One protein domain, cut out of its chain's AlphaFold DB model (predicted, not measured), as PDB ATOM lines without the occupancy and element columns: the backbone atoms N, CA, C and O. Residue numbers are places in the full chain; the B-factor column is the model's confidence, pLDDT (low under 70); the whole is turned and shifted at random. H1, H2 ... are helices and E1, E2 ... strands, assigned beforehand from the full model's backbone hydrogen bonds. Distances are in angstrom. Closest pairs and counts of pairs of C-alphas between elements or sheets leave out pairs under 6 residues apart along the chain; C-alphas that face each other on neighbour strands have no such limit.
ATOM      1  N   LEU A   4     -69.365 -60.228 -75.126       88.88
ATOM      2  CA  LEU A   4     -69.615 -61.272 -76.111       88.88
ATOM      3  C   LEU A   4     -69.104 -60.796 -77.476       88.88
ATOM      4  O   LEU A   4     -69.526 -59.758 -77.982       88.88
ATOM      5  N   VAL A   5     -68.189 -61.548 -78.071       89.31
ATOM      6  CA  VAL A   5     -67.655 -61.299 -79.410       89.31
ATOM      7  C   VAL A   5     -68.354 -62.231 -80.385       89.31
ATOM      8  O   VAL A   5     -68.352 -63.444 -80.204       89.31
ATOM      9  N   LYS A   6     -68.945 -61.667 -81.431       89.56
ATOM     10  CA  LYS A   6     -69.500 -62.405 -82.563       89.56
ATOM     11  C   LYS A   6     -68.600 -62.183 -83.768       89.56
ATOM     12  O   LYS A   6     -68.379 -61.039 -84.164       89.56
ATOM     13  N   VAL A   7     -68.131 -63.264 -84.372       87.69
ATOM     14  CA  VAL A   7     -67.330 -63.237 -85.597       87.69
ATOM     15  C   VAL A   7     -68.122 -63.930 -86.693       87.69
ATOM     16  O   VAL A   7     -68.460 -65.100 -86.560       87.69
ATOM     17  N   LYS A   8     -68.439 -63.219 -87.773       86.38
ATOM     18  CA  LYS A   8     -69.028 -63.801 -88.981       86.38
ATOM     19  C   LYS A   8     -67.989 -63.791 -90.097       86.38
ATOM     20  O   LYS A   8     -67.550 -62.725 -90.514       86.38
ATOM     21  N   ASP A   9     -67.613 -64.964 -90.581       83.31
ATOM     22  CA  ASP A   9     -66.794 -65.142 -91.776       83.31
ATOM     23  C   ASP A   9     -67.732 -65.281 -92.979       83.31
ATOM     24  O   ASP A   9     -68.485 -66.242 -93.114       83.31
ATOM     25  N   SER A  10     -67.744 -64.263 -93.833       74.44
ATOM     26  CA  SER A  10     -68.608 -64.222 -95.015       74.44
ATOM     27  C   SER A  10     -68.075 -65.054 -96.182       74.44
ATOM     28  O   SER A  10     -68.826 -65.336 -97.111       74.44
ATOM     29  N   THR A  11     -66.830 -65.535 -96.100       76.69
ATOM     30  CA  THR A  11     -66.228 -66.428 -97.102       76.69
ATOM     31  C   THR A  11     -66.832 -67.835 -97.045       76.69
ATOM     32  O   THR A  11     -66.912 -68.524 -98.058       76.69
ATOM     33  N   ASN A  12     -67.244 -68.278 -95.856       75.50
ATOM     34  CA  ASN A  12     -67.777 -69.621 -95.595       75.50
ATOM     35  C   ASN A  12     -69.128 -69.603 -94.846       75.50
ATOM     36  O   ASN A  12     -69.569 -70.648 -94.376       75.50
ATOM     37  N   ASP A  13     -69.752 -68.422 -94.723       78.12
ATOM     38  CA  ASP A  13     -70.978 -68.128 -93.954       78.12
ATOM     39  C   ASP A  13     -70.967 -68.656 -92.504       78.12
ATOM     40  O   ASP A  13     -72.006 -68.884 -91.882       78.12
ATOM     41  N   ARG A  14     -69.777 -68.837 -91.922       83.38
ATOM     42  CA  ARG A  14     -69.623 -69.329 -90.554       83.38
ATOM     43  C   ARG A  14     -69.785 -68.185 -89.563       83.38
ATOM     44  O   ARG A  14     -69.255 -67.093 -89.758       83.38
ATOM     45  N   THR A  15     -70.494 -68.446 -88.468       87.75
ATOM     46  CA  THR A  15     -70.587 -67.521 -87.333       87.75
ATOM     47  C   THR A  15     -70.071 -68.204 -86.074       87.75
ATOM     48  O   THR A  15     -70.590 -69.247 -85.686       87.75
ATOM     49  N   ASP A  16     -69.079 -67.599 -85.431       89.12
ATOM     50  CA  ASP A  16     -68.507 -68.033 -84.161       89.12
ATOM     51  C   ASP A  16     -68.804 -66.992 -83.066       89.12
ATOM     52  O   ASP A  16     -68.953 -65.793 -83.335       89.12
ATOM     53  N   PHE A  17     -68.897 -67.458 -81.821       89.69
ATOM     54  CA  PHE A  17     -69.129 -66.622 -80.644       89.69
ATOM     55  C   PHE A  17     -68.062 -66.902 -79.587       89.69
ATOM     56  O   PHE A  17     -67.766 -68.060 -79.300       89.69
ATOM     57  N   GLU A  18     -67.525 -65.851 -78.977       90.31
ATOM     58  CA  GLU A  18     -66.550 -65.950 -77.894       90.31
ATOM     59  C   GLU A  18     -66.962 -65.052 -76.728       90.31
ATOM     60  O   GLU A  18     -67.272 -63.875 -76.904       90.31
ATOM     61  N   TYR A  19     -66.987 -65.615 -75.522       89.44
ATOM     62  CA  TYR A  19     -67.279 -64.869 -74.304       89.44
ATOM     63  C   TYR A  19     -65.973 -64.493 -73.608       89.44
ATOM     64  O   TYR A  19     -65.162 -65.362 -73.287       89.44
ATOM     65  N   ILE A  20     -65.791 -63.200 -73.351       88.06
ATOM     66  CA  ILE A  20     -64.659 -62.644 -72.615       88.06
ATOM     67  C   ILE A  20     -65.157 -62.232 -71.226       88.06
ATOM     68  O   ILE A  20     -65.854 -61.218 -71.097       88.06
ATOM     69  N   PRO A  21     -64.800 -62.994 -70.179       87.00
ATOM     70  CA  PRO A  21     -65.046 -62.620 -68.794       87.00
ATOM     71  C   PRO A  21     -64.388 -61.283 -68.438       87.00
ATOM     72  O   PRO A  21     -63.319 -60.945 -68.952       87.00
ATOM     73  N   GLY A  22     -65.003 -60.525 -67.530       84.69
ATOM     74  CA  GLY A  22     -64.518 -59.184 -67.200       84.69
ATOM     75  C   GLY A  22     -63.179 -59.128 -66.471       84.69
ATOM     76  O   GLY A  22     -62.458 -58.151 -66.615       84.69
ATOM     77  N   ASP A  23     -62.813 -60.185 -65.756       85.69
ATOM     78  CA  ASP A  23     -61.491 -60.387 -65.153       85.69
ATOM     79  C   ASP A  23     -60.379 -60.576 -66.200       85.69
ATOM     80  O   ASP A  23     -59.212 -60.314 -65.918       85.69
ATOM     81  N   LYS A  24     -60.728 -60.978 -67.430       81.81
ATOM     82  CA  LYS A  24     -59.792 -61.132 -68.558       81.81
ATOM     83  C   LYS A  24     -59.756 -59.916 -69.484       81.81
ATOM     84  O   LYS A  24     -59.053 -59.927 -70.497       81.81
ATOM     85  N   MET A  25     -60.514 -58.872 -69.163       79.44
ATOM     86  CA  MET A  25     -60.656 -57.687 -69.995       79.44
ATOM     87  C   MET A  25     -59.445 -56.764 -69.807       79.44
ATOM     88  O   MET A  25     -59.317 -56.072 -68.802       79.44
ATOM     89  N   LYS A  26     -58.534 -56.766 -70.783       82.88
ATOM     90  CA  LYS A  26     -57.417 -55.810 -70.865       82.88
ATOM     91  C   LYS A  26     -57.833 -54.590 -71.689       82.88
ATOM     92  O   LYS A  26     -58.657 -54.733 -72.591       82.88
ATOM     93  N   GLU A  27     -57.214 -53.427 -71.461       77.88
ATOM     94  CA  GLU A  27     -57.471 -52.207 -72.259       77.88
ATOM     95  C   GLU A  27     -57.379 -52.461 -73.774       77.88
ATOM     96  O   GLU A  27     -58.213 -51.987 -74.544       77.88
ATOM     97  N   ASN A  28     -56.430 -53.301 -74.198       84.31
ATOM     98  CA  ASN A  28     -56.148 -53.560 -75.612       84.31
ATOM     99  C   ASN A  28     -56.877 -54.777 -76.199       84.31
ATOM    100  O   ASN A  28     -56.624 -55.135 -77.350       84.31
ATOM    101  N   ILE A  29     -57.801 -55.405 -75.459       84.38
ATOM    102  CA  ILE A  29     -58.422 -56.675 -75.875       84.38
ATOM    103  C   ILE A  29     -59.146 -56.561 -77.225       84.38
ATOM    104  O   ILE A  29     -59.107 -57.491 -78.027       84.38
ATOM    105  N   LYS A  30     -59.759 -55.402 -77.521       81.56
ATOM    106  CA  LYS A  30     -60.439 -55.160 -78.805       81.56
ATOM    107  C   LYS A  30     -59.446 -55.201 -79.965       81.56
ATOM    108  O   LYS A  30     -59.677 -55.904 -80.943       81.56
ATOM    109  N   SER A  31     -58.343 -54.466 -79.836       83.06
ATOM    110  CA  SER A  31     -57.292 -54.390 -80.852       83.06
ATOM    111  C   SER A  31     -56.624 -55.746 -81.062       83.06
ATOM    112  O   SER A  31     -56.436 -56.154 -82.203       83.06
ATOM    113  N   GLU A  32     -56.336 -56.478 -79.981       85.62
ATOM    114  CA  GLU A  32     -55.781 -57.837 -80.053       85.62
ATOM    115  C   GLU A  32     -56.714 -58.796 -80.806       85.62
ATOM    116  O   GLU A  32     -56.266 -59.516 -81.697       85.62
ATOM    117  N   TYR A  33     -58.019 -58.767 -80.515       85.56
ATOM    118  CA  TYR A  33     -59.002 -59.593 -81.222       85.56
ATOM    119  C   TYR A  33     -59.126 -59.242 -82.698       85.56
ATOM    120  O   TYR A  33     -59.149 -60.129 -83.547       85.56
ATOM    121  N   ILE A  34     -59.210 -57.949 -83.006       82.88
ATOM    122  CA  ILE A  34     -59.299 -57.459 -84.382       82.88
ATOM    123  C   ILE A  34     -58.073 -57.931 -85.170       82.88
ATOM    124  O   ILE A  34     -58.231 -58.495 -86.247       82.88
ATOM    125  N   LEU A  35     -56.866 -57.784 -84.618       84.12
ATOM    126  CA  LEU A  35     -55.632 -58.243 -85.263       84.12
ATOM    127  C   LEU A  35     -55.573 -59.769 -85.419       84.12
ATOM    128  O   LEU A  35     -55.076 -60.253 -86.432       84.12
ATOM    129  N   ARG A  36     -56.090 -60.527 -84.444       83.50
ATOM    130  CA  ARG A  36     -56.149 -61.995 -84.503       83.50
ATOM    131  C   ARG A  36     -57.100 -62.487 -85.591       83.50
ATOM    132  O   ARG A  36     -56.795 -63.440 -86.303       83.50
ATOM    133  N   GLU A  37     -58.269 -61.863 -85.702       81.12
ATOM    134  CA  GLU A  37     -59.323 -62.343 -86.590       81.12
ATOM    135  C   GLU A  37     -59.180 -61.821 -88.020       81.12
ATOM    136  O   GLU A  37     -59.444 -62.572 -88.967       81.12
ATOM    137  N   ILE A  38     -58.745 -60.572 -88.196       75.12
ATOM    138  CA  ILE A  38     -58.623 -59.931 -89.505       75.12
ATOM    139  C   ILE A  38     -57.354 -60.413 -90.199       75.12
ATOM    140  O   ILE A  38     -56.270 -59.847 -90.078       75.12
ATOM    141  N   THR A  39     -57.526 -61.450 -91.007       71.94
ATOM    142  CA  THR A  39     -56.521 -61.911 -91.964       71.94
ATOM    143  C   THR A  39     -56.758 -61.249 -93.327       71.94
ATOM    144  O   THR A  39     -57.868 -60.792 -93.606       71.94
ATOM    145  N   TYR A  50     -71.661 -55.648 -75.437       86.62
ATOM    146  CA  TYR A  50     -71.441 -55.356 -74.023       86.62
ATOM    147  C   TYR A  50     -72.743 -55.643 -73.271       86.62
ATOM    148  O   TYR A  50     -73.657 -54.838 -73.367       86.62
ATOM    149  N   PRO A  51     -72.881 -56.764 -72.542       77.81
ATOM    150  CA  PRO A  51     -74.176 -57.193 -72.000       77.81
ATOM    151  C   PRO A  51     -74.800 -56.193 -71.017       77.81
ATOM    152  O   PRO A  51     -76.013 -56.161 -70.853       77.81
ATOM    153  N   GLU A  52     -73.961 -55.386 -70.366       80.12
ATOM    154  CA  GLU A  52     -74.350 -54.392 -69.359       80.12
ATOM    155  C   GLU A  52     -74.539 -52.982 -69.953       80.12
ATOM    156  O   GLU A  52     -74.875 -52.048 -69.230       80.12
ATOM    157  N   HIS A  53     -74.354 -52.817 -71.269       71.94
ATOM    158  CA  HIS A  53     -74.520 -51.548 -71.976       71.94
ATOM    159  C   HIS A  53     -75.417 -51.721 -73.208       71.94
ATOM    160  O   HIS A  53     -75.501 -52.783 -73.812       71.94
ATOM    161  N   THR A  54     -76.051 -50.642 -73.654       71.12
ATOM    162  CA  THR A  54     -76.756 -50.613 -74.950       71.12
ATOM    163  C   THR A  54     -75.806 -50.408 -76.134       71.12
ATOM    164  O   THR A  54     -76.245 -50.166 -77.255       71.12
ATOM    165  N   GLU A  55     -74.497 -50.459 -75.895       74.19
ATOM    166  CA  GLU A  55     -73.482 -50.205 -76.906       74.19
ATOM    167  C   GLU A  55     -73.106 -51.491 -77.645       74.19
ATOM    168  O   GLU A  55     -72.855 -52.540 -77.050       74.19
ATOM    169  N   THR A  56     -73.013 -51.395 -78.970       76.00
ATOM    170  CA  THR A  56     -72.453 -52.447 -79.823       76.00
ATOM    171  C   THR A  56     -71.383 -51.839 -80.710       76.00
ATOM    172  O   THR A  56     -71.657 -50.882 -81.434       76.00
ATOM    173  N   PHE A  57     -70.178 -52.405 -80.693       79.19
ATOM    174  CA  PHE A  57     -69.099 -51.982 -81.585       79.19
ATOM    175  C   PHE A  57     -68.930 -52.999 -82.707       79.19
ATOM    176  O   PHE A  57     -68.873 -54.199 -82.446       79.19
ATOM    177  N   THR A  58     -68.835 -52.527 -83.946       80.12
ATOM    178  CA  THR A  58     -68.784 -53.387 -85.131       80.12
ATOM    179  C   THR A  58     -67.636 -52.976 -86.043       80.12
ATOM    180  O   THR A  58     -67.503 -51.800 -86.374       80.12
ATOM    181  N   HIS A  59     -66.830 -53.945 -86.476       79.12
ATOM    182  CA  HIS A  59     -65.737 -53.751 -87.424       79.12
ATOM    183  C   HIS A  59     -65.811 -54.788 -88.550       79.12
ATOM    184  O   HIS A  59     -66.087 -55.963 -88.305       79.12
ATOM    185  N   PHE A  60     -65.543 -54.365 -89.786       72.31
ATOM    186  CA  PHE A  60     -65.569 -55.232 -90.961       72.31
ATOM    187  C   PHE A  60     -64.390 -54.940 -91.886       72.31
ATOM    188  O   PHE A  60     -64.028 -53.785 -92.106       72.31
ATOM    189  N   LYS A  61     -63.827 -56.001 -92.469       70.44
ATOM    190  CA  LYS A  61     -62.911 -55.918 -93.606       70.44
ATOM    191  C   LYS A  61     -63.550 -56.664 -94.769       70.44
ATOM    192  O   LYS A  61     -63.922 -57.820 -94.611       70.44
ATOM    193  N   ILE A  62     -63.705 -55.972 -95.895       62.50
ATOM    194  CA  ILE A  62     -64.353 -56.502 -97.097       62.50
ATOM    195  C   ILE A  62     -63.368 -56.361 -98.259       62.50
ATOM    196  O   ILE A  62     -63.063 -55.245 -98.686       62.50
TER     197      ILE A  62
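Overview. This is residues 4 to 39 and 50 to 62 of the 68 residues of an uncharacterized protein of Salinicoccus cyprini (UniProt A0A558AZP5). A two-strand hairpin, E1 and E2, has one helix, H1, over one face and a third strand, E3, set off beyond E1, a loosely joined group. The 49 printed residues run E1, E2, H1, E3, of mixed class; E1 and E2 are antiparallel. The whole is elongated, 32 by 21 by 15 A, and only just loose, close to compact, with a radius of gyration of the C-alphas of 11.7 A.

Along the chain. E1, residues 4 to 9, begins at C-alpha 4 (-69.615, -61.272, -76.111) and is 16.4 A long. E2, residues 14 to 20, measures 19.8 A; H1, residues 29 to 37, 12.2 A. E3, residues 56 to 61, measures 17.1 A and ends at C-alpha 61 (-62.911, -55.918, -93.606).

Arrangement. Hairpin E1 and E2 has a tight link and an angle of 159 degrees; N 5 and O 18 are 2.8 A apart, within hydrogen-bond range. E1 is near H1 and near E3, with 5 and 8 pairs of C-alphas within 10 A. E3 pairs with no named strand and is apart from E2; H1 and E3 are only just apart, closest 8.0 A. In H1 every O i to N i+4 pair is within hydrogen-bond range.

Size, cuts and confidence. Residues 40 to 49 are not printed; C-alphas 39 and 50 are 24.2 A apart. Residues 22 to 28 stand free. Only residue 62 has pLDDT under 70.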